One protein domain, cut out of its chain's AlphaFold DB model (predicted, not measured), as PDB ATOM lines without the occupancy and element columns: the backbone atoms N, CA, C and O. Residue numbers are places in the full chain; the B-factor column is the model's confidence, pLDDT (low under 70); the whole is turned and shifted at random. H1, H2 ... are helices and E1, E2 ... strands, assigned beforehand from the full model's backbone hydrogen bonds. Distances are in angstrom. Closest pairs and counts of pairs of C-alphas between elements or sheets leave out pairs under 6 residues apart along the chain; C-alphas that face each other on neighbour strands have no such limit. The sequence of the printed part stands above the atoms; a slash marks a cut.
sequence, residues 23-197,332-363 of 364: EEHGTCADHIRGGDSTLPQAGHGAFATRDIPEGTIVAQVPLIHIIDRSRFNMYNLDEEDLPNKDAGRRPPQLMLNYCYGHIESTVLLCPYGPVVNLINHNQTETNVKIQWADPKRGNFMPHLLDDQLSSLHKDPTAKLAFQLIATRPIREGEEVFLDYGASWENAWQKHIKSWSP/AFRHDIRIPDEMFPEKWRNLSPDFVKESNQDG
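Overview. This is residues 23 to 197 and 332 to 363 of the 364 residues of the protein "Hypothetical protein" of Amphiprora paludosa (UniProt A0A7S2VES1). There is little regular structure here: a curled antiparallel sheet, E4-E3-E6-E5, like part of a barrel, stands among long loops, with the hairpin E1-E2 near E3. The 207 printed residues, mixed in class, hold six named helices and six strands, 76 residues, running E1-E2-E3-H1-H2-E4-E5-H3-H4-E6-H5-H6. The whole is compact, radius of gyration of the C-alphas 18.1 A, spanning 56 by 43 by 35 A.

Arrangement. Start at E1, residues 32 to 36, a hairpin with E2, residues 44 to 48; N 33 and O 47, 2.9 A apart, are within hydrogen-bond range. Then E3, residues 57 to 66, is antiparallel to E6, residues 160 to 166, with N 58 and O 164 2.7 A apart. H5, residues 182 to 194, is not on the sheet.

Along the chain. Find C-alpha 32, where E1 begins, at (-1.782, -16.442, 38.586); E3 runs 25.1 A; H5 ends at C-alpha 194, (4.937, 7.353, 62.067).

Size, cuts and confidence. Residues 198 to 331 are cut out; C-alphas 197 and 332 are 9.5 A apart. The pLDDT is under 70 in residues 353 to 363.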
ATOM      1  N   GLU A  23       2.433 -20.856  20.017       84.81
ATOM      2  CA  GLU A  23       3.708 -21.227  20.642       84.81
ATOM      3  C   GLU A  23       4.764 -20.124  20.460       84.81
ATOM      4  O   GLU A  23       5.538 -19.827  21.375       84.81
ATOM      5  N   GLU A  24       4.765 -19.463  19.302       84.44
ATOM      6  CA  GLU A  24       5.699 -18.375  19.008       84.44
ATOM      7  C   GLU A  24       5.268 -17.030  19.637       84.44
ATOM      8  O   GLU A  24       6.081 -16.355  20.279       84.44
ATOM      9  N   HIS A  25       3.989 -16.661  19.518       84.19
ATOM     10  CA  HIS A  25       3.474 -15.312  19.817       84.19
ATOM     11  C   HIS A  25       2.503 -15.256  21.003       84.19
ATOM     12  O   HIS A  25       2.226 -14.175  21.531       84.19
ATOM     13  N   GLY A  26       1.930 -16.393  21.395       83.00
ATOM     14  CA  GLY A  26       0.955 -16.476  22.473       83.00
ATOM     15  C   GLY A  26       1.586 -16.229  23.841       83.00
ATOM     16  O   GLY A  26       2.791 -16.367  24.054       83.00
ATOM     17  N   THR A  27       0.761 -15.830  24.803       79.94
ATOM     18  CA  THR A  27       1.159 -15.796  26.211       79.94
ATOM     19  C   THR A  27       0.003 -16.270  27.076       79.94
ATOM     20  O   THR A  27      -1.130 -15.823  26.899       79.94
ATOM     21  N   CYS A  28       0.298 -17.184  27.996       81.06
ATOM     22  CA  CYS A  28      -0.649 -17.660  28.991       81.06
ATOM     23  C   CYS A  28      -0.966 -16.537  29.984       81.06
ATOM     24  O   CYS A  28      -0.063 -15.875  30.491       81.06
ATOM     25  N   ALA A  29      -2.254 -16.322  30.243       82.94
ATOM     26  CA  ALA A  29      -2.748 -15.325  31.193       82.94
ATOM     27  C   ALA A  29      -3.357 -15.976  32.451       82.94
ATOM     28  O   ALA A  29      -4.067 -15.318  33.200       82.94
ATOM     29  N   ASP A  30      -3.114 -17.272  32.657       91.00
ATOM     30  CA  ASP A  30      -3.751 -18.105  33.680       91.00
ATOM     31  C   ASP A  30      -2.769 -18.627  34.739       91.00
ATOM     32  O   ASP A  30      -3.158 -19.436  35.575       91.00
ATOM     33  N   HIS A  31      -1.506 -18.187  34.720       95.31
ATOM     34  CA  HIS A  31      -0.481 -18.616  35.678       95.31
ATOM     35  C   HIS A  31      -0.717 -18.104  37.102       95.31
ATOM     36  O   HIS A  31      -0.186 -18.697  38.039       95.31
ATOM     37  N   ILE A  32      -1.495 -17.031  37.277       96.88
ATOM     38  CA  ILE A  32      -1.782 -16.442  38.586       96.88
ATOM     39  C   ILE A  32      -3.277 -16.204  38.794       96.88
ATOM     40  O   ILE A  32      -4.023 -15.959  37.846       96.88
ATOM     41  N   ARG A  33      -3.704 -16.246  40.056       96.88
ATOM     42  CA  ARG A  33      -5.058 -15.911  40.519       96.88
ATOM     43  C   ARG A  33      -4.996 -15.004  41.746       96.88
ATOM     44  O   ARG A  33      -4.001 -15.026  42.462       96.88
ATOM     45  N   GLY A  34      -6.063 -14.256  42.009       96.94
ATOM     46  CA  GLY A  34      -6.219 -13.548  43.282       96.94
ATOM     47  C   GLY A  34      -6.502 -14.505  44.448       96.94
ATOM     48  O   GLY A  34      -7.013 -15.616  44.248       96.94
ATOM     49  N   GLY A  35      -6.173 -14.069  45.657       96.31
ATOM     50  CA  GLY A  35      -6.525 -14.709  46.927       96.31
ATOM     51  C   GLY A  35      -6.129 -13.819  48.103       96.31
ATOM     52  O   GLY A  35      -5.544 -12.764  47.882       96.31
ATOM     53  N   ASP A  36      -6.420 -14.233  49.333       96.62
ATOM     54  CA  ASP A  36      -5.962 -13.521  50.533       96.62
ATOM     55  C   ASP A  36      -4.443 -13.636  50.662       96.62
ATOM     56  O   ASP A  36      -3.901 -14.738  50.558       96.62
ATOM     57  N   SER A  37      -3.752 -12.515  50.869       97.69
ATOM     58  CA  SER A  37      -2.295 -12.505  51.003       97.69
ATOM     59  C   SER A  37      -1.848 -13.252  52.260       97.69
ATOM     60  O   SER A  37      -2.503 -13.229  53.302       97.69
ATOM     61  N   THR A  38      -0.680 -13.884  52.176       97.25
ATOM     62  CA  THR A  38       0.008 -14.468  53.331       97.25
ATOM     63  C   THR A  38       0.685 -13.409  54.202       97.25
ATOM     64  O   THR A  38       1.042 -13.690  55.350       97.25
ATOM     65  N   LEU A  39       0.838 -12.181  53.690       96.00
ATOM     66  CA  LEU A  39       1.370 -11.056  54.443       96.00
ATOM     67  C   LEU A  39       0.294 -10.470  55.373       96.00
ATOM     68  O   LEU A  39      -0.813 -10.154  54.924       96.00
ATOM     69  N   PRO A  40       0.606 -10.253  56.664       92.44
ATOM     70  CA  PRO A  40      -0.322  -9.603  57.581       92.44
ATOM     71  C   PRO A  40      -0.740  -8.223  57.065       92.44
ATOM     72  O   PRO A  40       0.113  -7.399  56.748       92.44
ATOM     73  N   GLN A  41      -2.050  -7.965  57.036       87.06
ATOM     74  CA  GLN A  41      -2.639  -6.671  56.654       87.06
ATOM     75  C   GLN A  41      -2.337  -6.205  55.215       87.06
ATOM     76  O   GLN A  41      -2.538  -5.037  54.904       87.06
ATOM     77  N   ALA A  42      -1.906  -7.096  54.314       91.44
ATOM     78  CA  ALA A  42      -1.733  -6.765  52.895       91.44
ATOM     79  C   ALA A  42      -3.022  -6.935  52.064       91.44
ATOM     80  O   ALA A  42      -3.040  -6.649  50.869       91.44
ATOM     81  N   GLY A  43      -4.109  -7.405  52.684       93.25
ATOM     82  CA  GLY A  43      -5.360  -7.700  51.993       93.25
ATOM     83  C   GLY A  43      -5.187  -8.881  51.041       93.25
ATOM     84  O   GLY A  43      -4.997 -10.012  51.480       93.25
ATOM     85  N   HIS A  44      -5.238  -8.615  49.738       95.81
ATOM     86  CA  HIS A  44      -5.169  -9.643  48.703       95.81
ATOM     87  C   HIS A  44      -3.760  -9.784  48.113       95.81
ATOM     88  O   HIS A  44      -2.977  -8.839  48.083       95.81
ATOM     89  N   GLY A  45      -3.461 -10.979  47.617       97.62
ATOM     90  CA  GLY A  45      -2.230 -11.360  46.939       97.62
ATOM     91  C   GLY A  45      -2.494 -12.049  45.597       97.62
ATOM     92  O   GLY A  45      -3.626 -12.427  45.269       97.62
ATOM     93  N   ALA A  46      -1.431 -12.249  44.821       97.94
ATOM     94  CA  ALA A  46      -1.446 -13.053  43.605       97.94
ATOM     95  C   ALA A  46      -0.762 -14.404  43.848       97.94
ATOM     96  O   ALA A  46       0.355 -14.456  44.350       97.94
ATOM     97  N   PHE A  47      -1.403 -15.496  43.439       98.50
ATOM     98  CA  PHE A  47      -0.965 -16.863  43.720       98.50
ATOM     99  C   PHE A  47      -0.793 -17.666  42.444       98.50
ATOM    100  O   PHE A  47      -1.649 -17.603  41.559       98.50
ATOM    101  N   ALA A  48       0.267 -18.465  42.373       98.19
ATOM    102  CA  ALA A  48       0.497 -19.366  41.255       98.19
ATOM    103  C   ALA A  48      -0.614 -20.428  41.159       98.19
ATOM    104  O   ALA A  48      -1.015 -21.035  42.152       98.19
ATOM    105  N   THR A  49      -1.117 -20.678  39.952       97.81
ATOM    106  CA  THR A  49      -2.159 -21.693  39.685       97.81
ATOM    107  C   THR A  49      -1.589 -23.058  39.304       97.81
ATOM    108  O   THR A  49      -2.345 -23.992  39.059       97.81
ATOM    109  N   ARG A  50      -0.262 -23.151  39.183       97.44
ATOM    110  CA  ARG A  50       0.515 -24.340  38.817       97.44
ATOM    111  C   ARG A  50       1.976 -24.127  39.196       97.44
ATOM    112  O   ARG A  50       2.362 -23.006  39.519       97.44
ATOM    113  N   ASP A  51       2.790 -25.167  39.074       98.25
ATOM    114  CA  ASP A  51       4.242 -25.026  39.160       98.25
ATOM    115  C   ASP A  51       4.781 -24.201  37.978       98.25
ATOM    116  O   ASP A  51       4.498 -24.487  36.810       98.25
ATOM    117  N   ILE A  52       5.579 -23.178  38.280       98.00
ATOM    118  CA  ILE A  52       6.174 -22.260  37.308       98.00
ATOM    119  C   ILE A  52       7.702 -22.381  37.389       98.00
ATOM    120  O   ILE A  52       8.291 -22.031  38.413       98.00
ATOM    121  N   PRO A  53       8.379 -22.854  36.328       98.00
ATOM    122  CA  PRO A  53       9.837 -22.906  36.287       98.00
ATOM    123  C   PRO A  53      10.488 -21.518  36.316       98.00
ATOM    124  O   PRO A  53       9.924 -20.544  35.809       98.00
ATOM    125  N   GLU A  54      11.722 -21.446  36.813       98.31
ATOM    126  CA  GLU A  54      12.570 -20.252  36.700       98.31
ATOM    127  C   GLU A  54      12.694 -19.781  35.241       98.31
ATOM    128  O   GLU A  54      12.779 -20.586  34.313       98.31
ATOM    129  N   GLY A  55      12.691 -18.463  35.032       96.88
ATOM    130  CA  GLY A  55      12.765 -17.837  33.712       96.88
ATOM    131  C   GLY A  55      11.439 -17.802  32.947       96.88
ATOM    132  O   GLY A  55      11.370 -17.195  31.878       96.88
ATOM    133  N   THR A  56      10.374 -18.407  33.477       95.19
ATOM    134  CA  THR A  56       9.048 -18.383  32.848       95.19
ATOM    135  C   THR A  56       8.391 -17.013  33.002       95.19
ATOM    136  O   THR A  56       8.480 -16.386  34.058       95.19
ATOM    137  N   ILE A  57       7.681 -16.567  31.960       94.69
ATOM    138  CA  ILE A  57       6.799 -15.399  32.044       94.69
ATOM    139  C   ILE A  57       5.593 -15.774  32.910       94.69
ATOM    140  O   ILE A  57       4.730 -16.547  32.496       94.69
ATOM    141  N   VAL A  58       5.543 -15.217  34.114       95.81
ATOM    142  CA  VAL A  58       4.442 -15.384  35.065       95.81
ATOM    143  C   VAL A  58       3.220 -14.617  34.585       95.81
ATOM    144  O   VAL A  58       2.135 -15.178  34.523       95.81
ATOM    145  N   ALA A  59       3.384 -13.356  34.187       94.88
ATOM    146  CA  ALA A  59       2.283 -12.550  33.674       94.88
ATOM    147  C   ALA A  59       2.771 -11.461  32.714       94.88
ATOM    148  O   ALA A  59       3.897 -10.968  32.810       94.88
ATOM    149  N   GLN A  60       1.886 -11.078  31.794       93.12
ATOM    150  CA  GLN A  60       2.042  -9.888  30.961       93.12
ATOM    151  C   GLN A  60       1.447  -8.693  31.700       93.12
ATOM    152  O   GLN A  60       0.341  -8.771  32.234       93.12
ATOM    153  N   VAL A  61       2.167  -7.579  31.696       94.62
ATOM    154  CA  VAL A  61       1.803  -6.362  32.418       94.62
ATOM    155  C   VAL A  61       1.676  -5.239  31.392       94.62
ATOM    156  O   VAL A  61       2.627  -4.487  31.179       94.62
ATOM    157  N   PRO A  62       0.548  -5.142  30.673       94.00
ATOM    158  CA  PRO A  62       0.351  -4.057  29.728       94.00
ATOM    159  C   PRO A  62       0.157  -2.736  30.492       94.00
ATOM    160  O   PRO A  62      -0.457  -2.718  31.562       94.00
ATOM    161  N   LEU A  63       0.704  -1.641  29.959       95.00
ATOM    162  CA  LEU A  63       0.862  -0.374  30.681       95.00
ATOM    163  C   LEU A  63       0.122   0.771  29.986       95.00
ATOM    164  O   LEU A  63       0.195   0.939  28.767       95.00
ATOM    165  N   ILE A  64      -0.529   1.599  30.797       94.19
ATOM    166  CA  ILE A  64      -0.989   2.940  30.438       94.19
ATOM    167  C   ILE A  64       0.076   3.926  30.910       94.19
ATOM    168  O   ILE A  64       0.419   3.957  32.092       94.19
ATOM    169  N   HIS A  65       0.600   4.751  30.008       93.75
ATOM    170  CA  HIS A  65       1.547   5.804  30.372       93.75
ATOM    171  C   HIS A  65       0.832   7.102  30.751       93.75
ATOM    172  O   HIS A  65       0.013   7.639  30.006       93.75
ATOM    173  N   ILE A  66       1.209   7.656  31.898       93.94
ATOM    174  CA  ILE A  66       0.795   8.969  32.382       93.94
ATOM    175  C   ILE A  66       2.044   9.843  32.413       93.94
ATOM    176  O   ILE A  66       2.905   9.691  33.272       93.94
ATOM    177  N   ILE A  67       2.161  10.742  31.432       92.38
ATOM    178  CA  ILE A  67       3.405  11.490  31.162       92.38
ATOM    179  C   ILE A  67       3.763  12.497  32.258       92.38
ATOM    180  O   ILE A  67       4.928  12.861  32.427       92.38
ATOM    181  N   ASP A  68       2.753  12.942  32.995       91.56
ATOM    182  CA  ASP A  68       2.893  13.906  34.070       91.56
ATOM    183  C   ASP A  68       2.271  13.353  35.352       91.56
ATOM    184  O   ASP A  68       1.048  13.345  35.525       91.56
ATOM    185  N   ARG A  69       3.136  12.908  36.267       93.38
ATOM    186  CA  ARG A  69       2.760  12.404  37.588       93.38
ATOM    187  C   ARG A  69       1.989  13.414  38.435       93.38
ATOM    188  O   ARG A  69       1.286  13.001  39.351       93.38
ATOM    189  N   SER A  70       2.056  14.716  38.132       91.31
ATOM    190  CA  SER A  70       1.259  15.731  38.833       91.31
ATOM    191  C   SER A  70      -0.250  15.549  38.633       91.31
ATOM    192  O   SER A  70      -1.034  16.055  39.433       91.31
ATOM    193  N   ARG A  71      -0.674  14.754  37.636       91.88
ATOM    194  CA  ARG A  71      -2.077  14.347  37.449       91.88
ATOM    195  C   ARG A  71      -2.636  13.513  38.603       91.88
ATOM    196  O   ARG A  71      -3.850  13.440  38.748       91.88
ATOM    197  N   PHE A  72      -1.772  12.920  39.427       92.94
ATOM    198  CA  PHE A  72      -2.174  12.231  40.653       92.94
ATOM    199  C   PHE A  72      -2.307  13.183  41.841       92.94
ATOM    200  O   PHE A  72      -2.736  12.748  42.902       92.94
ATOM    201  N   ASN A  73      -1.944  14.463  41.715       91.00
ATOM    202  CA  ASN A  73      -2.102  15.407  42.815       91.00
ATOM    203  C   ASN A  73      -3.584  15.622  43.108       91.00
ATOM    204  O   ASN A  73      -4.362  15.928  42.206       91.00
ATOM    205  N   MET A  74      -3.936  15.515  44.383       88.88
ATOM    206  CA  MET A  74      -5.238  15.921  44.886       88.88
ATOM    207  C   MET A  74      -5.111  17.291  45.555       88.88
ATOM    208  O   MET A  74      -4.030  17.681  46.007       88.88
ATOM    209  N   TYR A  75      -6.215  18.022  45.623       88.62
ATOM    210  CA  TYR A  75      -6.284  19.344  46.240       88.62
ATOM    211  C   TYR A  75      -7.482  19.401  47.185       88.62
ATOM    212  O   TYR A  75      -8.398  18.584  47.069       88.62
ATOM    213  N   ASN A  76      -7.446  20.317  48.150       85.56
ATOM    214  CA  ASN A  76      -8.597  20.578  49.007       85.56
ATOM    215  C   ASN A  76      -9.770  21.107  48.180       85.56
ATOM    216  O   ASN A  76      -9.566  21.729  47.139       85.56
ATOM    217  N   LEU A  77     -10.981  20.822  48.650       83.62
ATOM    218  CA  LEU A  77     -12.193  21.349  48.043       83.62
ATOM    219  C   LEU A  77     -12.401  22.806  48.479       83.62
ATOM    220  O   LEU A  77     -11.978  23.184  49.576       83.62
ATOM    221  N   ASP A  78     -12.997  23.618  47.612       83.56
ATOM    222  CA  ASP A  78     -13.488  24.953  47.951       83.56
ATOM    223  C   ASP A  78     -14.924  24.915  48.511       83.56
ATOM    224  O   ASP A  78     -15.445  23.851  48.837       83.56
ATOM    225  N   GLU A  79     -15.546  26.086  48.678       83.44
ATOM    226  CA  GLU A  79     -16.913  26.224  49.207       83.44
ATOM    227  C   GLU A  79     -17.993  25.610  48.290       83.44
ATOM    228  O   GLU A  79     -19.126  25.443  48.732       83.44
ATOM    229  N   GLU A  80     -17.655  25.271  47.040       82.06
ATOM    230  CA  GLU A  80     -18.539  24.610  46.069       82.06
ATOM    231  C   GLU A  80     -18.221  23.107  45.932       82.06
ATOM    232  O   GLU A  80     -18.649  22.464  44.973       82.06
ATOM    233  N   ASP A  81     -17.447  22.546  46.866       77.19
ATOM    234  CA  ASP A  81     -16.968  21.162  46.850       77.19
ATOM    235  C   ASP A  81     -16.127  20.803  45.606       77.19
ATOM    236  O   ASP A  81     -16.009  19.635  45.216       77.19
ATOM    237  N   LEU A  82     -15.475  21.796  44.986       78.38
ATOM    238  CA  LEU A  82     -14.620  21.602  43.816       78.38
ATOM    239  C   LEU A  82     -13.129  21.598  44.188       78.38
ATOM    240  O   LEU A  82     -12.686  22.402  45.008       78.38
ATOM    241  N   PRO A  83     -12.291  20.735  43.573       82.44
ATOM    242  CA  PRO A  83     -10.852  20.731  43.834       82.44
ATOM    243  C   PRO A  83     -10.183  22.073  43.494       82.44
ATOM    244  O   PRO A  83     -10.111  22.466  42.327       82.44
ATOM    245  N   ASN A  84      -9.593  22.726  44.496       84.44
ATOM    246  CA  ASN A  84      -8.968  24.038  44.376       84.44
ATOM    247  C   ASN A  84      -7.481  24.002  44.773       84.44
ATOM    248  O   ASN A  84      -7.114  23.706  45.910       84.44
ATOM    249  N   LYS A  85      -6.601  24.365  43.830       86.12
ATOM    250  CA  LYS A  85      -5.142  24.386  44.048       86.12
ATOM    251  C   LYS A  85      -4.708  25.368  45.134       86.12
ATOM    252  O   LYS A  85      -3.738  25.085  45.838       86.12
ATOM    253  N   ASP A  86      -5.423  26.478  45.279       88.44
ATOM    254  CA  ASP A  86      -5.121  27.525  46.256       88.44
ATOM    255  C   ASP A  86      -5.590  27.140  47.668       88.44
ATOM    256  O   ASP A  86      -5.033  27.615  48.656       88.44
ATOM    257  N   ALA A  87      -6.553  26.215  47.776       84.25
ATOM    258  CA  ALA A  87      -7.036  25.678  49.051       84.25
ATOM    259  C   ALA A  87      -6.042  24.700  49.711       84.25
ATOM    260  O   ALA A  87      -6.248  24.258  50.843       84.25
ATOM    261  N   GLY A  88      -4.949  24.362  49.024       84.56
ATOM    262  CA  GLY A  88      -3.886  23.500  49.526       84.56
ATOM    263  C   GLY A  88      -3.864  22.123  48.868       84.56
ATOM    264  O   GLY A  88      -4.859  21.611  48.355       84.56
ATOM    265  N   ARG A  89      -2.676  21.515  48.867       84.38
ATOM    266  CA  ARG A  89      -2.432  20.203  48.265       84.38
ATOM    267  C   ARG A  89      -2.775  19.094  49.258       84.38
ATOM    268  O   ARG A  89      -2.364  19.146  50.413       84.38
ATOM    269  N   ARG A  90      -3.480  18.073  48.778       86.12
ATOM    270  CA  ARG A  90      -3.696  16.803  49.479       86.12
ATOM    271  C   ARG A  90      -2.653  15.771  49.034       86.12
ATOM    272  O   ARG A  90      -2.031  15.945  47.976       86.12
ATOM    273  N   PRO A  91      -2.465  14.683  49.798       88.06
ATOM    274  CA  PRO A  91      -1.685  13.544  49.333       88.06
ATOM    275  C   PRO A  91      -2.147  13.073  47.941       88.06
ATOM    276  O   PRO A  91      -3.311  13.268  47.594       88.06
ATOM    277  N   PRO A  92      -1.269  12.474  47.118       91.88
ATOM    278  CA  PRO A  92      -1.647  12.002  45.786       91.88
ATOM    279  C   PRO A  92      -2.772  10.950  45.796       91.88
ATOM    280  O   PRO A  92      -3.081  10.357  46.822       91.88
ATOM    281  N   GLN A  93      -3.374  10.657  44.648       92.25
ATOM    282  CA  GLN A  93      -4.361   9.579  44.533       92.25
ATOM    283  C   GLN A  93      -3.756   8.224  44.937       92.25
ATOM    284  O   GLN A  93      -2.616   7.922  44.577       92.25
ATOM    285  N   LEU A  94      -4.537   7.382  45.630       93.19
ATOM    286  CA  LEU A  94      -4.099   6.060  46.109       93.19
ATOM    287  C   LEU A  94      -3.649   5.131  44.967       93.19
ATOM    288  O   LEU A  94      -2.749   4.314  45.145       93.19
ATOM    289  N   MET A  95      -4.199   5.338  43.764       93.56
ATOM    290  CA  MET A  95      -3.799   4.666  42.523       93.56
ATOM    291  C   MET A  95      -2.281   4.726  42.262       93.56
ATOM    292  O   MET A  95      -1.742   3.854  41.587       93.56
ATOM    293  N   LEU A  96      -1.570   5.719  42.820       95.88
ATOM    294  CA  LEU A  96      -0.114   5.829  42.712       95.88
ATOM    295  C   LEU A  96       0.612   4.555  43.177       95.88
ATOM    296  O   LEU A  96       1.612   4.195  42.564       95.88
ATOM    297  N   ASN A  97       0.087   3.859  44.192       96.25
ATOM    298  CA  ASN A  97       0.670   2.625  44.739       96.25
ATOM    299  C   ASN A  97       0.745   1.476  43.732       96.25
ATOM    300  O   ASN A  97       1.530   0.552  43.914       96.25
ATOM    301  N   TYR A  98      -0.058   1.538  42.672       96.12
ATOM    302  CA  TYR A  98      -0.146   0.493  41.659       96.12
ATOM    303  C   TYR A  98       0.592   0.865  40.375       96.12
ATOM    304  O   TYR A  98       0.656   0.055  39.458       96.12
ATOM    305  N   CYS A  99       1.151   2.074  40.282       97.81
ATOM    306  CA  CYS A  99       1.887   2.527  39.109       97.81
ATOM    307  C   CYS A  99       3.396   2.380  39.306       97.81
ATOM    308  O   CYS A  99       3.923   2.558  40.403       97.81
ATOM    309  N   TYR A 100       4.098   2.130  38.206       98.12
ATOM    310  CA  TYR A 100       5.551   2.098  38.157       98.12
ATOM    311  C   TYR A 100       6.097   3.476  37.797       98.12
ATOM    312  O   TYR A 100       5.646   4.093  36.831       98.12
ATOM    313  N   GLY A 101       7.089   3.956  38.533       97.31
ATOM    314  CA  GLY A 101       7.719   5.243  38.289       97.31
ATOM    315  C   GLY A 101       9.222   5.214  38.514       97.31
ATOM    316  O   GLY A 101       9.817   4.233  38.966       97.31
ATOM    317  N   HIS A 102       9.849   6.326  38.155       96.31
ATOM    318  CA  HIS A 102      11.281   6.519  38.289       96.31
ATOM    319  C   HIS A 102      11.555   7.903  38.874       96.31
ATOM    320  O   HIS A 102      10.893   8.878  38.520       96.31
ATOM    321  N   ILE A 103      12.531   7.998  39.776       93.19
ATOM    322  CA  ILE A 103      12.760   9.215  40.562       93.19
ATOM    323  C   ILE A 103      13.164  10.420  39.699       93.19
ATOM    324  O   ILE A 103      12.780  11.549  39.978       93.19
ATOM    325  N   GLU A 104      13.875  10.166  38.605       94.69
ATOM    326  CA  GLU A 104      14.315  11.188  37.648       94.69
ATOM    327  C   GLU A 104      13.291  11.470  36.533       94.69
ATOM    328  O   GLU A 104      13.627  12.112  35.538       94.69
ATOM    329  N   SER A 105      12.050  10.983  36.656       95.06
ATOM    330  CA  SER A 105      11.027  11.136  35.618       95.06
ATOM    331  C   SER A 105       9.673  11.604  36.140       95.06
ATOM    332  O   SER A 105       9.247  11.289  37.252       95.06
ATOM    333  N   THR A 106       8.952  12.332  35.289       94.56
ATOM    334  CA  THR A 106       7.532  12.638  35.493       94.56
ATOM    335  C   THR A 106       6.605  11.516  35.037       94.56
ATOM    336  O   THR A 106       5.417  11.590  35.336       94.56
ATOM    337  N   VAL A 107       7.100  10.504  34.317       95.25
ATOM    338  CA  VAL A 107       6.265   9.412  33.805       95.25
ATOM    339  C   VAL A 107       5.866   8.440  34.913       95.25
ATOM    340  O   VAL A 107       6.691   8.027  35.726       95.25
ATOM    341  N   LEU A 108       4.602   8.029  34.880       96.75
ATOM    342  CA  LEU A 108       4.090   6.850  35.569       96.75
ATOM    343  C   LEU A 108       3.584   5.849  34.532       96.75
ATOM    344  O   LEU A 108       2.934   6.226  33.557       96.75
ATOM    345  N   LEU A 109       3.872   4.572  34.744       96.88
ATOM    346  CA  LEU A 109       3.392   3.464  33.931       96.88
ATOM    347  C   LEU A 109       2.437   2.638  34.784       96.88
ATOM    348  O   LEU A 109       2.861   1.923  35.686       96.88
ATOM    349  N   CYS A 110       1.143   2.767  34.524       96.62
ATOM    350  CA  CYS A 110       0.110   2.136  35.326       96.62
ATOM    351  C   CYS A 110      -0.379   0.851  34.634       96.62
ATOM    352  O   CYS A 110      -0.899   0.914  33.516       96.62
ATOM    353  N   PRO A 111      -0.191  -0.321  35.251       95.88
ATOM    354  CA  PRO A 111      -0.671  -1.597  34.743       95.88
ATOM    355  C   PRO A 111      -2.200  -1.668  34.693       95.88
ATOM    356  O   PRO A 111      -2.896  -1.219  35.602       95.88
ATOM    357  N   TYR A 112      -2.722  -2.296  33.639       91.75
ATOM    358  CA  TYR A 112      -4.157  -2.592  33.492       91.75
ATOM    359  C   TYR A 112      -4.432  -4.076  33.189       91.75
ATOM    360  O   TYR A 112      -5.517  -4.447  32.743       91.75
ATOM    361  N   GLY A 113      -3.428  -4.933  33.402       86.88
ATOM    362  CA  GLY A 113      -3.571  -6.381  33.275       86.88
ATOM    363  C   GLY A 113      -4.395  -6.986  34.421       86.88
ATOM    364  O   GLY A 113      -4.454  -6.413  35.510       86.88
ATOM    365  N   PRO A 114      -5.018  -8.156  34.214       87.06
ATOM    366  CA  PRO A 114      -5.730  -8.851  35.281       87.06
ATOM    367  C   PRO A 114      -4.748  -9.347  36.351       87.06
ATOM    368  O   PRO A 114      -3.681  -9.854  36.014       87.06
ATOM    369  N   VAL A 115      -5.126  -9.245  37.632       93.31
ATOM    370  CA  VAL A 115      -4.432  -9.832  38.806       93.31
ATOM    371  C   VAL A 115      -3.024  -9.279  39.100       93.31
ATOM    372  O   VAL A 115      -2.587  -9.335  40.243       93.31
ATOM    373  N   VAL A 116      -2.322  -8.671  38.139       94.69
ATOM    374  CA  VAL A 116      -0.948  -8.158  38.326       94.69
ATOM    375  C   VAL A 116      -0.847  -7.061  39.392       94.69
ATOM    376  O   VAL A 116       0.200  -6.916  40.012       94.69
ATOM    377  N   ASN A 117      -1.944  -6.344  39.649       95.56
ATOM    378  CA  ASN A 117      -2.035  -5.316  40.692       95.56
ATOM    379  C   ASN A 117      -2.187  -5.896  42.107       95.56
ATOM    380  O   ASN A 117      -2.157  -5.137  43.068       95.56
ATOM    381  N   LEU A 118      -2.353  -7.218  42.236       96.94
ATOM    382  CA  LEU A 118      -2.405  -7.934  43.515       96.94
ATOM    383  C   LEU A 118      -1.039  -8.512  43.920       96.94
ATOM    384  O   LEU A 118      -0.932  -9.169  44.947       96.94
ATOM    385  N   ILE A 119       0.006  -8.345  43.105       97.88
ATOM    386  CA  ILE A 119       1.343  -8.860  43.430       97.88
ATOM    387  C   ILE A 119       1.965  -7.960  44.484       97.88
ATOM    388  O   ILE A 119       2.322  -6.824  44.180       97.88
ATOM    389  N   ASN A 120       2.126  -8.478  45.695       98.19
ATOM    390  CA  ASN A 120       2.624  -7.716  46.831       98.19
ATOM    391  C   ASN A 120       4.142  -7.513  46.814       98.19
ATOM    392  O   ASN A 120       4.904  -8.218  46.139       98.19
ATOM    393  N   HIS A 121       4.570  -6.545  47.622       97.81
ATOM    394  CA  HIS A 121       5.970  -6.305  47.910       97.81
ATOM    395  C   HIS A 121       6.534  -7.301  48.931       97.81
ATOM    396  O   HIS A 121       5.967  -7.451  50.011       97.81
ATOM    397  N   ASN A 122       7.692  -7.903  48.644       97.19
ATOM    398  CA  ASN A 122       8.531  -8.543  49.665       97.19
ATOM    399  C   ASN A 122       9.979  -8.685  49.165       97.19
ATOM    400  O   ASN A 122      10.232  -9.456  48.243       97.19
ATOM    401  N   GLN A 123      10.945  -7.991  49.777       94.56
ATOM    402  CA  GLN A 123      12.357  -8.073  49.355       94.56
ATOM    403  C   GLN A 123      13.006  -9.436  49.623       94.56
ATOM    404  O   GLN A 123      13.941  -9.827  48.927       94.56
ATOM    405  N   THR A 124      12.544 -10.154  50.646       95.25
ATOM    406  CA  THR A 124      13.172 -11.406  51.093       95.25
ATOM    407  C   THR A 124      12.611 -12.634  50.391       95.25
ATOM    408  O   THR A 124      13.354 -13.572  50.111       95.25
ATOM    409  N   GLU A 125      11.319 -12.614  50.070       97.12
ATOM    410  CA  GLU A 125      10.618 -13.735  49.436       97.12
ATOM    411  C   GLU A 125      10.326 -13.497  47.953       97.12
ATOM    412  O   GLU A 125       9.685 -14.339  47.319       97.12
ATOM    413  N   THR A 126      10.824 -12.390  47.383       97.56
ATOM    414  CA  THR A 126      10.654 -12.075  45.962       97.56
ATOM    415  C   THR A 126      11.008 -13.269  45.078       97.56
ATOM    416  O   THR A 126      12.053 -13.914  45.213       97.56
ATOM    417  N   ASN A 127      10.092 -13.592  44.174       98.56
ATOM    418  CA  ASN A 127      10.196 -14.733  43.272       98.56
ATOM    419  C   ASN A 127       9.890 -14.356  41.820       98.56
ATOM    420  O   ASN A 127       9.971 -15.206  40.930       98.56
ATOM    421  N   VAL A 128       9.618 -13.073  41.566       98.44
ATOM    422  CA  VAL A 128       9.502 -12.495  40.232       98.44
ATOM    423  C   VAL A 128      10.262 -11.182  40.119       98.44
ATOM    424  O   VAL A 128      10.460 -10.462  41.092       98.44
ATOM    425  N   LYS A 129      10.647 -10.844  38.890       98.00
ATOM    426  CA  LYS A 129      11.161  -9.523  38.519       98.00
ATOM    427  C   LYS A 129      10.432  -8.996  37.295       98.00
ATOM    428  O   LYS A 129       9.942  -9.784  36.485       98.00
ATOM    429  N   ILE A 130      10.410  -7.681  37.130       97.81
ATOM    430  CA  ILE A 130       9.938  -7.062  35.892       97.81
ATOM    431  C   ILE A 130      11.042  -7.036  34.828       97.81
ATOM    432  O   ILE A 130      12.231  -6.981  35.136       97.81
ATOM    433  N   GLN A 131      10.633  -7.058  33.564       96.81
ATOM    434  CA  GLN A 131      11.449  -6.708  32.401       96.81
ATOM    435  C   GLN A 131      10.557  -6.088  31.321       96.81
ATOM    436  O   GLN A 131       9.342  -6.284  31.346       96.81
ATOM    437  N   TRP A 132      11.127  -5.381  30.346       97.19
ATOM    438  CA  TRP A 132      10.373  -4.987  29.150       97.19
ATOM    439  C   TRP A 132       9.902  -6.221  28.372       97.19
ATOM    440  O   TRP A 132      10.625  -7.213  28.282       97.19
ATOM    441  N   ALA A 133       8.682  -6.172  27.836       95.19
ATOM    442  CA  ALA A 133       8.096  -7.310  27.139       95.19
ATOM    443  C   ALA A 133       8.848  -7.683  25.846       95.19
ATOM    444  O   ALA A 133       9.525  -6.863  25.228       95.19
ATOM    445  N   ASP A 134       8.697  -8.933  25.403       92.00
ATOM    446  CA  ASP A 134       9.194  -9.369  24.094       92.00
ATOM    447  C   ASP A 134       8.305  -8.782  22.977       92.00
ATOM    448  O   ASP A 134       7.105  -9.066  22.959       92.00
ATOM    449  N   PRO A 135       8.844  -8.009  22.012       90.38
ATOM    450  CA  PRO A 135       8.063  -7.440  20.910       90.38
ATOM    451  C   PRO A 135       7.401  -8.483  19.999       90.38
ATOM    452  O   PRO A 135       6.487  -8.145  19.251       90.38
ATOM    453  N   LYS A 136       7.838  -9.748  20.038       86.38
ATOM    454  CA  LYS A 136       7.173 -10.849  19.323       86.38
ATOM    455  C   LYS A 136       5.863 -11.274  19.986       86.38
ATOM    456  O   LYS A 136       5.058 -11.961  19.361       86.38
ATOM    457  N   ARG A 137       5.647 -10.895  21.249       80.75
ATOM    458  CA  ARG A 137       4.528 -11.343  22.083       80.75
ATOM    459  C   ARG A 137       3.709 -10.144  22.556       80.75
ATOM    460  O   ARG A 137       4.057  -9.469  23.519       80.75
ATOM    461  N   GLY A 138       2.577  -9.913  21.896       79.19
ATOM    462  CA  GLY A 138       1.635  -8.847  22.244       79.19
ATOM    463  C   GLY A 138       1.837  -7.557  21.445       79.19
ATOM    464  O   GLY A 138       2.306  -7.584  20.313       79.19
ATOM    465  N   ASN A 139       1.415  -6.425  22.017       83.62
ATOM    466  CA  ASN A 139       1.399  -5.112  21.351       83.62
ATOM    467  C   ASN A 139       2.562  -4.199  21.786       83.62
ATOM    468  O   ASN A 139       2.490  -2.979  21.633       83.62
ATOM    469  N   PHE A 140       3.610  -4.766  22.387       92.00
ATOM    470  CA  PHE A 140       4.744  -3.987  22.864       92.00
ATOM    471  C   PHE A 140       5.552  -3.410  21.694       92.00
ATOM    472  O   PHE A 140       5.972  -4.139  20.796       92.00
ATOM    473  N   MET A 141       5.786  -2.098  21.715       92.62
ATOM    474  CA  MET A 141       6.535  -1.386  20.683       92.62
ATOM    475  C   MET A 141       7.860  -0.843  21.244       92.62
ATOM    476  O   MET A 141       7.878   0.252  21.805       92.62
ATOM    477  N   PRO A 142       8.989  -1.557  21.067       93.12
ATOM    478  CA  PRO A 142      10.253  -1.229  21.732       93.12
ATOM    479  C   PRO A 142      10.849   0.108  21.289       93.12
ATOM    480  O   PRO A 142      11.498   0.769  22.089       93.12
ATOM    481  N   HIS A 143      10.579   0.553  20.056       91.88
ATOM    482  CA  HIS A 143      11.055   1.852  19.565       91.88
ATOM    483  C   HIS A 143      10.546   3.038  20.400       91.88
ATOM    484  O   HIS A 143      11.183   4.083  20.413       91.88
ATOM    485  N   LEU A 144       9.431   2.878  21.126       92.00
ATOM    486  CA  LEU A 144       8.917   3.914  22.022       92.00
ATOM    487  C   LEU A 144       9.861   4.185  23.201       92.00
ATOM    488  O   LEU A 144       9.869   5.297  23.725       92.00
ATOM    489  N   LEU A 145      10.670   3.200  23.605       93.81
ATOM    490  CA  LEU A 145      11.696   3.379  24.637       93.81
ATOM    491  C   LEU A 145      12.826   4.303  24.161       93.81
ATOM    492  O   LEU A 145      13.448   4.990  24.967       93.81
ATOM    493  N   ASP A 146      13.055   4.366  22.849       93.12
ATOM    494  CA  ASP A 146      14.049   5.243  22.233       93.12
ATOM    495  C   ASP A 146      13.491   6.637  21.908       93.12
ATOM    496  O   ASP A 146      14.233   7.497  21.426       93.12
ATOM    497  N   ASP A 147      12.212   6.896  22.166       91.25
ATOM    498  CA  ASP A 147      11.578   8.176  21.878       91.25
ATOM    499  C   ASP A 147      11.628   9.144  23.067       91.25
ATOM    500  O   ASP A 147      11.816   8.783  24.230       91.25
ATOM    501  N   GLN A 148      11.452  10.429  22.763       90.31
ATOM    502  CA  GLN A 148      11.250  11.462  23.778       90.31
ATOM    503  C   GLN A 148       9.867  11.303  24.430       90.31
ATOM    504  O   GLN A 148       8.894  10.959  23.757       90.31
ATOM    505  N   LEU A 149       9.739  11.667  25.710       89.19
ATOM    506  CA  LEU A 149       8.460  11.644  26.446       89.19
ATOM    507  C   LEU A 149       7.315  12.380  25.725       89.19
ATOM    508  O   LEU A 149       6.153  11.982  25.802       89.19
ATOM    509  N   SER A 150       7.633  13.451  24.994       86.06
ATOM    510  CA  SER A 150       6.655  14.229  24.225       86.06
ATOM    511  C   SER A 150       6.015  13.442  23.074       86.06
ATOM    512  O   SER A 150       4.901  13.775  22.660       86.06
ATOM    513  N   SER A 151       6.677  12.398  22.569       86.12
ATOM    514  CA  SER A 151       6.117  11.482  21.573       86.12
ATOM    515  C   SER A 151       5.076  10.556  22.198       86.12
ATOM    516  O   SER A 151       3.997  10.406  21.631       86.12
ATOM    517  N   LEU A 152       5.337  10.024  23.399       85.62
ATOM    518  CA  LEU A 152       4.371   9.187  24.122       85.62
ATOM    519  C   LEU A 152       3.076   9.943  24.438       85.62
ATOM    520  O   LEU A 152       1.992   9.381  24.340       85.62
ATOM    521  N   HIS A 153       3.157  11.244  24.739       83.50
ATOM    522  CA  HIS A 153       1.966  12.076  24.955       83.50
ATOM    523  C   HIS A 153       1.020  12.108  23.739       83.50
ATOM    524  O   HIS A 153      -0.181  12.331  23.885       83.50
ATOM    525  N   LYS A 154       1.549  11.925  22.523       84.69
ATOM    526  CA  LYS A 154       0.760  11.928  21.282       84.69
ATOM    527  C   LYS A 154       0.182  10.558  20.945       84.69
ATOM    528  O   LYS A 154      -0.678  10.486  20.070       84.69
ATOM    529  N   ASP A 155       0.645   9.500  21.605       81.94
ATOM    530  CA  ASP A 155       0.150   8.147  21.405       81.94
ATOM    531  C   ASP A 155      -0.820   7.777  22.539       81.94
ATOM    532  O   ASP A 155      -0.384   7.518  23.660       81.94
ATOM    533  N   PRO A 156      -2.142   7.752  22.289       77.38
ATOM    534  CA  PRO A 156      -3.121   7.378  23.304       77.38
ATOM    535  C   PRO A 156      -3.229   5.855  23.497       77.38
ATOM    536  O   PRO A 156      -4.108   5.397  24.223       77.38
ATOM    537  N   THR A 157      -2.415   5.051  22.805       83.19
ATOM    538  CA  THR A 157      -2.561   3.593  22.790       83.19
ATOM    539  C   THR A 157      -1.617   2.897  23.770       83.19
ATOM    540  O   THR A 157      -0.479   3.312  23.987       83.19
ATOM    541  N   ALA A 158      -2.084   1.789  24.349       84.31
ATOM    542  CA  ALA A 158      -1.300   0.945  25.243       84.31
ATOM    543  C   ALA A 158      -0.321   0.061  24.449       84.31
ATOM    544  O   ALA A 158      -0.644  -1.054  24.023       84.31
ATOM    545  N   LYS A 159       0.874   0.603  24.201       91.88
ATOM    546  CA  LYS A 159       1.971  -0.046  23.456       91.88
ATOM    547  C   LYS A 159       3.224  -0.296  24.296       91.88
ATOM    548  O   LYS A 159       4.223  -0.795  23.783       91.88
ATOM    549  N   LEU A 160       3.182   0.049  25.580       94.50
ATOM    550  CA  LEU A 160       4.205  -0.300  26.557       94.50
ATOM    551  C   LEU A 160       3.718  -1.494  27.378       94.50
ATOM    552  O   LEU A 160       2.533  -1.596  27.697       94.50
ATOM    553  N   ALA A 161       4.625  -2.409  27.704       95.44
ATOM    554  CA  ALA A 161       4.315  -3.560  28.537       95.44
ATOM    555  C   ALA A 161       5.566  -4.058  29.263       95.44
ATOM    556  O   ALA A 161       6.651  -4.110  28.674       95.44
ATOM    557  N   PHE A 162       5.393  -4.471  30.517       96.50
ATOM    558  CA  PHE A 162       6.351  -5.322  31.210       96.50
ATOM    559  C   PHE A 162       5.951  -6.795  31.111       96.50
ATOM    560  O   PHE A 162       4.812  -7.149  30.798       96.50
ATOM    561  N   GLN A 163       6.904  -7.656  31.432       95.31
ATOM    562  CA  GLN A 163       6.698  -9.052  31.780       95.31
ATOM    563  C   GLN A 163       7.199  -9.285  33.195       95.31
ATOM    564  O   GLN A 163       8.261  -8.787  33.565       95.31
ATOM    565  N   LEU A 164       6.461 -10.088  33.952       96.75
ATOM    566  CA  LEU A 164       6.928 -10.642  35.215       96.75
ATOM    567  C   LEU A 164       7.585 -11.984  34.937       96.75
ATOM    568  O   LEU A 164       6.948 -12.874  34.377       96.75
ATOM    569  N   ILE A 165       8.853 -12.121  35.307       97.25
ATOM    570  CA  ILE A 165       9.655 -13.319  35.065       97.25
ATOM    571  C   ILE A 165       9.978 -13.979  36.392       97.25
ATOM    572  O   ILE A 165      10.499 -13.314  37.287       97.25
ATOM    573  N   ALA A 166       9.720 -15.280  36.491       98.31
ATOM    574  CA  ALA A 166      10.092 -16.075  37.652       98.31
ATOM    575  C   ALA A 166      11.619 -16.056  37.842       98.31
ATOM    576  O   ALA A 166      12.369 -16.397  36.926       98.31
ATOM    577  N   THR A 167      12.094 -15.653  39.019       98.44
ATOM    578  CA  THR A 167      13.530 -15.607  39.366       98.44
ATOM    579  C   THR A 167      14.035 -16.906  39.986       98.44
ATOM    580  O   THR A 167      15.231 -17.077  40.185       98.44
ATOM    581  N   ARG A 168      13.110 -17.816  40.285       98.31
ATOM    582  CA  ARG A 168      13.319 -19.181  40.768       98.31
ATOM    583  C   ARG A 168      12.068 -20.006  40.440       98.31
ATOM    584  O   ARG A 168      11.060 -19.416  40.049       98.31
ATOM    585  N   PRO A 169      12.072 -21.335  40.627       98.62
ATOM    586  CA  PRO A 169      10.835 -22.105  40.576       98.62
ATOM    587  C   PRO A 169       9.819 -21.606  41.623       98.62
ATOM    588  O   PRO A 169      10.193 -21.351  42.773       98.62
ATOM    589  N   ILE A 170       8.553 -21.485  41.220       98.69
ATOM    590  CA  ILE A 170       7.401 -21.097  42.053       98.69
ATOM    591  C   ILE A 170       6.435 -22.279  42.069       98.69
ATOM    592  O   ILE A 170       6.123 -22.821  41.008       98.69
ATOM    593  N   ARG A 171       5.991 -22.717  43.247       98.56
ATOM    594  CA  ARG A 171       5.081 -23.868  43.357       98.56
ATOM    595  C   ARG A 171       3.634 -23.455  43.141       98.56
ATOM    596  O   ARG A 171       3.258 -22.325  43.434       98.56
ATOM    597  N   GLU A 172       2.803 -24.396  42.712       98.50
ATOM    598  CA  GLU A 172       1.352 -24.208  42.737       98.50
ATOM    599  C   GLU A 172       0.871 -23.763  44.130       98.50
ATOM    600  O   GLU A 172       1.243 -24.339  45.153       98.50
ATOM    601  N   GLY A 173       0.039 -22.721  44.165       98.38
ATOM    602  CA  GLY A 173      -0.495 -22.132  45.391       98.38
ATOM    603  C   GLY A 173       0.469 -21.219  46.149       98.38
ATOM    604  O   GLY A 173       0.064 -20.657  47.161       98.38
ATOM    605  N   GLU A 174       1.709 -21.041  45.688       98.56
ATOM    606  CA  GLU A 174       2.662 -20.097  46.279       98.56
ATOM    607  C   GLU A 174       2.306 -18.647  45.903       98.56
ATOM    608  O   GLU A 174       1.903 -18.374  44.768       98.56
ATOM    609  N   GLU A 175       2.450 -17.713  46.851       98.62
ATOM    610  CA  GLU A 175       2.262 -16.282  46.589       98.62
ATOM    611  C   GLU A 175       3.416 -15.728  45.745       98.62
ATOM    612  O   GLU A 175       4.585 -16.087  45.909       98.62
ATOM    613  N   VAL A 176       3.076 -14.851  44.809       98.50
ATOM    614  CA  VAL A 176       4.015 -14.178  43.917       98.50
ATOM    615  C   VAL A 176       4.374 -12.822  44.515       98.50
ATOM    616  O   VAL A 176       3.496 -11.998  44.758       98.50
ATOM    617  N   PHE A 177       5.672 -12.576  44.693       98.62
ATOM    618  CA  PHE A 177       6.205 -11.363  45.310       98.62
ATOM    619  C   PHE A 177       7.203 -10.644  44.409       98.62
ATOM    620  O   PHE A 177       8.149 -11.242  43.879       98.62
ATOM    621  N   LEU A 178       7.043  -9.326  44.317       98.50
ATOM    622  CA  LEU A 178       7.921  -8.428  43.574       98.50
ATOM    623  C   LEU A 178       8.693  -7.516  44.538       98.50
ATOM    624  O   LEU A 178       8.134  -6.969  45.487       98.50
ATOM    625  N   ASP A 179       9.980  -7.288  44.285       98.00
ATOM    626  CA  ASP A 179      10.691  -6.185  44.937       98.00
ATOM    627  C   ASP A 179      10.266  -4.854  44.291       98.00
ATOM    628  O   ASP A 179      10.507  -4.619  43.107       98.00
ATOM    629  N   TYR A 180       9.615  -3.983  45.066       98.25
ATOM    630  CA  TYR A 180       9.144  -2.671  44.615       98.25
ATOM    631  C   TYR A 180      10.264  -1.619  44.617       98.25
ATOM    632  O   TYR A 180      10.051  -0.476  44.207       98.25
ATOM    633  N   GLY A 181      11.459  -2.003  45.068       96.88
ATOM    634  CA  GLY A 181      12.665  -1.197  45.096       96.88
ATOM    635  C   GLY A 181      12.954  -0.597  46.470       96.88
ATOM    636  O   GLY A 181      12.065  -0.242  47.243       96.88
ATOM    637  N   ALA A 182      14.242  -0.393  46.747       95.56
ATOM    638  CA  ALA A 182      14.720   0.074  48.048       95.56
ATOM    639  C   ALA A 182      14.140   1.433  48.481       95.56
ATOM    640  O   ALA A 182      13.978   1.679  49.674       95.56
ATOM    641  N   SER A 183      13.826   2.341  47.546       94.50
ATOM    642  CA  SER A 183      13.204   3.622  47.919       94.50
ATOM    643  C   SER A 183      11.782   3.431  48.442       94.50
ATOM    644  O   SER A 183      11.395   4.139  49.369       94.50
ATOM    645  N   TRP A 184      11.023   2.506  47.848       96.62
ATOM    646  CA  TRP A 184       9.675   2.175  48.292       96.62
ATOM    647  C   TRP A 184       9.738   1.556  49.688       96.62
ATOM    648  O   TRP A 184       9.081   2.053  50.598       96.62
ATOM    649  N   GLU A 185      10.622   0.572  49.890       96.62
ATOM    650  CA  GLU A 185      10.776  -0.105  51.186       96.62
ATOM    651  C   GLU A 185      11.170   0.883  52.291       96.62
ATOM    652  O   GLU A 185      10.558   0.933  53.354       96.62
ATOM    653  N   ASN A 186      12.132   1.768  52.022       96.19
ATOM    654  CA  ASN A 186      12.512   2.808  52.977       96.19
ATOM    655  C   ASN A 186      11.348   3.759  53.309       96.19
ATOM    656  O   ASN A 186      11.198   4.165  54.466       96.19
ATOM    657  N   ALA A 187      10.528   4.125  52.316       95.81
ATOM    658  CA  ALA A 187       9.352   4.963  52.526       95.81
ATOM    659  C   ALA A 187       8.288   4.238  53.363       95.81
ATOM    660  O   ALA A 187       7.735   4.842  54.283       95.81
ATOM    661  N   TRP A 188       8.049   2.952  53.105       95.56
ATOM    662  CA  TRP A 188       7.117   2.117  53.859       95.56
ATOM    663  C   TRP A 188       7.556   1.936  55.317       95.56
ATOM    664  O   TRP A 188       6.795   2.202  56.245       95.56
ATOM    665  N   GLN A 189       8.831   1.619  55.547       95.69
ATOM    666  CA  GLN A 189       9.392   1.507  56.895       95.69
ATOM    667  C   GLN A 189       9.343   2.833  57.665       95.69
ATOM    668  O   GLN A 189       9.148   2.848  58.883       95.69
ATOM    669  N   LYS A 190       9.527   3.970  56.979       95.75
ATOM    670  CA  LYS A 190       9.330   5.299  57.578       95.75
ATOM    671  C   LYS A 190       7.860   5.517  57.931       95.75
ATOM    672  O   LYS A 190       7.578   5.974  59.034       95.75
ATOM    673  N   HIS A 191       6.960   5.167  57.017       94.19
ATOM    674  CA  HIS A 191       5.524   5.315  57.182       94.19
ATOM    675  C   HIS A 191       5.008   4.552  58.399       94.19
ATOM    676  O   HIS A 191       4.437   5.183  59.281       94.19
ATOM    677  N   ILE A 192       5.303   3.250  58.510       93.44
ATOM    678  CA  ILE A 192       4.875   2.407  59.640       93.44
ATOM    679  C   ILE A 192       5.308   3.006  60.984       93.44
ATOM    680  O   ILE A 192       4.538   3.015  61.939       93.44
ATOM    681  N   LYS A 193       6.532   3.548  61.073       94.56
ATOM    682  CA  LYS A 193       7.050   4.148  62.317       94.56
ATOM    683  C   LYS A 193       6.287   5.397  62.755       94.56
ATOM    684  O   LYS A 193       6.297   5.714  63.941       94.56
ATOM    685  N   SER A 194       5.705   6.129  61.810       91.31
ATOM    686  CA  SER A 194       4.937   7.353  62.067       91.31
ATOM    687  C   SER A 194       3.427   7.165  61.949       91.31
ATOM    688  O   SER A 194       2.692   8.116  62.201       91.31
ATOM    689  N   TRP A 195       2.967   5.990  61.523       92.38
ATOM    690  CA  TRP A 195       1.558   5.743  61.276       92.38
ATOM    691  C   TRP A 195       0.803   5.639  62.598       92.38
ATOM    692  O   TRP A 195       1.226   4.971  63.543       92.38
ATOM    693  N   SER A 196      -0.344   6.296  62.634       90.81
ATOM    694  CA  SER A 196      -1.345   6.164  63.678       90.81
ATOM    695  C   SER A 196      -2.709   6.063  63.006       90.81
ATOM    696  O   SER A 196      -2.909   6.735  61.988       90.81
ATOM    697  N   PRO A 197      -3.650   5.276  63.553       87.50
ATOM    698  CA  PRO A 197      -5.019   5.274  63.055       87.50
ATOM    699  C   PRO A 197      -5.593   6.695  63.110       87.50
ATOM    700  O   PRO A 197      -5.249   7.468  64.007       87.50
ATOM    701  N   ALA A 332      -2.776   7.822  54.676       91.81
ATOM    702  CA  ALA A 332      -2.569   6.570  53.939       91.81
ATOM    703  C   ALA A 332      -1.252   6.586  53.141       91.81
ATOM    704  O   ALA A 332      -0.839   7.613  52.586       91.81
ATOM    705  N   PHE A 333      -0.587   5.433  53.074       94.12
ATOM    706  CA  PHE A 333       0.677   5.282  52.360       94.12
ATOM    707  C   PHE A 333       0.504   5.438  50.847       94.12
ATOM    708  O   PHE A 333      -0.393   4.839  50.253       94.12
ATOM    709  N   ARG A 334       1.368   6.245  50.223       93.94
ATOM    710  CA  ARG A 334       1.313   6.584  48.794       93.94
ATOM    711  C   ARG A 334       2.715   6.661  48.209       93.94
ATOM    712  O   ARG A 334       3.438   7.620  48.476       93.94
ATOM    713  N   HIS A 335       3.097   5.680  47.402       96.12
ATOM    714  CA  HIS A 335       4.405   5.632  46.763       96.12
ATOM    715  C   HIS A 335       4.372   4.740  45.514       96.12
ATOM    716  O   HIS A 335       3.915   3.605  45.575       96.12
ATOM    717  N   ASP A 336       4.903   5.234  44.392       97.00
ATOM    718  CA  ASP A 336       5.002   4.450  43.156       97.00
ATOM    719  C   ASP A 336       6.005   3.293  43.280       97.00
ATOM    720  O   ASP A 336       7.009   3.395  43.990       97.00
ATOM    721  N   ILE A 337       5.751   2.197  42.570       98.06
ATOM    722  CA  ILE A 337       6.673   1.063  42.460       98.06
ATOM    723  C   ILE A 337       7.880   1.510  41.630       98.06
ATOM    724  O   ILE A 337       7.717   2.104  40.564       98.06
ATOM    725  N   ARG A 338       9.111   1.251  42.080       97.50
ATOM    726  CA  ARG A 338      10.299   1.749  41.374       97.50
ATOM    727  C   ARG A 338      10.687   0.858  40.203       97.50
ATOM    728  O   ARG A 338      10.897  -0.342  40.354       97.50
ATOM    729  N   ILE A 339      10.850   1.481  39.038       97.88
ATOM    730  CA  ILE A 339      11.495   0.856  37.881       97.88
ATOM    731  C   ILE A 339      13.014   0.863  38.124       97.88
ATOM    732  O   ILE A 339      13.545   1.931  38.443       97.88
ATOM    733  N   PRO A 340      13.720  -0.272  37.963       96.31
ATOM    734  CA  PRO A 340      15.175  -0.321  38.086       96.31
ATOM    735  C   PRO A 340      15.886   0.636  37.120       96.31
ATOM    736  O   PRO A 340      15.440   0.823  35.981       96.31
ATOM    737  N   ASP A 341      17.012   1.213  37.554       95.88
ATOM    738  CA  ASP A 341      17.772   2.200  36.775       95.88
ATOM    739  C   ASP A 341      18.183   1.655  35.405       95.88
ATOM    740  O   ASP A 341      18.052   2.341  34.390       95.88
ATOM    741  N   GLU A 342      18.634   0.401  35.374       96.31
ATOM    742  CA  GLU A 342      19.095  -0.302  34.180       96.31
ATOM    743  C   GLU A 342      17.989  -0.559  33.149       96.31
ATOM    744  O   GLU A 342      18.279  -0.798  31.977       96.31
ATOM    745  N   MET A 343      16.722  -0.516  33.570       96.62
ATOM    746  CA  MET A 343      15.570  -0.673  32.683       96.62
ATOM    747  C   MET A 343      15.026   0.664  32.187       96.62
ATOM    748  O   MET A 343      14.338   0.693  31.162       96.62
ATOM    749  N   PHE A 344      15.256   1.752  32.921       97.06
ATOM    750  CA  PHE A 344      14.556   3.005  32.678       97.06
ATOM    751  C   PHE A 344      15.207   3.821  31.545       97.06
ATOM    752  O   PHE A 344      16.390   4.161  31.650       97.06
ATOM    753  N   PRO A 345      14.469   4.193  30.478       96.06
ATOM    754  CA  PRO A 345      15.052   4.887  29.333       96.06
ATOM    755  C   PRO A 345      15.682   6.238  29.686       96.06
ATOM    756  O   PRO A 345      15.039   7.106  30.280       96.06
ATOM    757  N   GLU A 346      16.921   6.469  29.238       94.75
ATOM    758  CA  GLU A 346      17.644   7.726  29.493       94.75
ATOM    759  C   GLU A 346      16.876   8.955  28.987       94.75
ATOM    760  O   GLU A 346      16.811   9.981  29.659       94.75
ATOM    761  N   LYS A 347      16.215   8.839  27.829       94.31
ATOM    762  CA  LYS A 347      15.434   9.929  27.217       94.31
ATOM    763  C   LYS A 347      14.182  10.311  28.010       94.31
ATOM    764  O   LYS A 347      13.557  11.322  27.698       94.31
ATOM    765  N   TRP A 348      13.794   9.510  29.001       95.00
ATOM    766  CA  TRP A 348      12.650   9.786  29.866       95.00
ATOM    767  C   TRP A 348      13.054  10.405  31.207       95.00
ATOM    768  O   TRP A 348      12.182  10.769  31.997       95.00
ATOM    769  N   ARG A 349      14.355  10.562  31.472       94.62
ATOM    770  CA  ARG A 349      14.877  11.224  32.673       94.62
ATOM    771  C   ARG A 349      14.817  12.745  32.466       94.62
ATOM    772  O   ARG A 349      15.736  13.349  31.922       94.62
ATOM    773  N   ASN A 350      13.678  13.352  32.807       92.62
ATOM    774  CA  ASN A 350      13.377  14.769  32.562       92.62
ATOM    775  C   ASN A 350      13.381  15.647  33.823       92.62
ATOM    776  O   ASN A 350      13.095  16.840  33.725       92.62
ATOM    777  N   LEU A 351      13.693  15.083  34.990       89.31
ATOM    778  CA  LEU A 351      13.825  15.826  36.242       89.31
ATOM    779  C   LEU A 351      15.298  16.084  36.561       89.31
ATOM    780  O   LEU A 351      16.155  15.229  36.345       89.31
ATOM    781  N   SER A 352      15.603  17.278  37.077       77.00
ATOM    782  CA  SER A 352      16.966  17.617  37.491       77.00
ATOM    783  C   SER A 352      17.329  16.931  38.819       77.00
ATOM    784  O   SER A 352      16.444  16.658  39.636       77.00
ATOM    785  N   PRO A 353      18.629  16.729  39.106       65.38
ATOM    786  CA  PRO A 353      19.082  16.200  40.395       65.38
ATOM    787  C   PRO A 353      18.624  17.027  41.607       65.38
ATOM    788  O   PRO A 353      18.505  16.493  42.710       65.38
ATOM    789  N   ASP A 354      18.369  18.323  41.420       57.94
ATOM    790  CA  ASP A 354      17.894  19.213  42.483       57.94
ATOM    791  C   ASP A 354      16.404  18.987  42.782       57.94
ATOM    792  O   ASP A 354      16.023  18.907  43.948       57.94
ATOM    793  N   PHE A 355      15.588  18.735  41.752       61.91
ATOM    794  CA  PHE A 355      14.179  18.355  41.915       61.91
ATOM    795  C   PHE A 355      14.027  16.991  42.616       61.91
ATOM    796  O   PHE A 355      13.149  16.793  43.455       61.91
ATOM    797  N   VAL A 356      14.932  16.050  42.329       60.72
ATOM    798  CA  VAL A 356      14.976  14.730  42.983       60.72
ATOM    799  C   VAL A 356      15.205  14.853  44.495       60.72
ATOM    800  O   VAL A 356      14.582  14.131  45.278       60.72
ATOM    801  N   LYS A 357      16.049  15.795  44.936       50.00
ATOM    802  CA  LYS A 357      16.323  16.020  46.365       50.00
ATOM    803  C   LYS A 357      15.121  16.597  47.110       50.00
ATOM    804  O   LYS A 357      14.867  16.154  48.227       50.00
ATOM    805  N   GLU A 358      14.384  17.525  46.503       51.41
ATOM    806  CA  GLU A 358      13.155  18.091  47.083       51.41
ATOM    807  C   GLU A 358      12.044  17.032  47.182       51.41
ATOM    808  O   GLU A 358      11.465  16.841  48.250       51.41
ATOM    809  N   SER A 359      11.844  16.224  46.134       52.97
ATOM    810  CA  SER A 359      10.818  15.165  46.127       52.97
ATOM    811  C   SER A 359      11.026  14.067  47.185       52.97
ATOM    812  O   SER A 359      10.060  13.469  47.654       52.97
ATOM    813  N   ASN A 360      12.274  13.831  47.609       45.88
ATOM    814  CA  ASN A 360      12.600  12.907  48.701       45.88
ATOM    815  C   ASN A 360      12.418  13.532  50.097       45.88
ATOM    816  O   ASN A 360      12.328  12.804  51.088       45.88
ATOM    817  N   GLN A 361      12.397  14.864  50.199       38.69
ATOM    818  CA  GLN A 361      12.196  15.583  51.462       38.69
ATOM    819  C   GLN A 361      10.710  15.836  51.752       38.69
ATOM    820  O   GLN A 361      10.313  15.768  52.918       38.69
ATOM    821  N   ASP A 362       9.893  15.994  50.709       38.84
ATOM    822  CA  ASP A 362       8.443  16.232  50.784       38.84
ATOM    823  C   ASP A 362       7.599  14.967  51.035       38.84
ATOM    824  O   ASP A 362       6.374  15.005  50.973       38.84
ATOM    825  N   GLY A 363       8.226  13.835  51.375       38.72
ATOM    826  CA  GLY A 363       7.545  12.658  51.927       38.72
ATOM    827  C   GLY A 363       7.097  12.867  53.381       38.72
ATOM    828  O   GLY A 363       7.468  12.065  54.252       38.72
TER     829      GLY A 363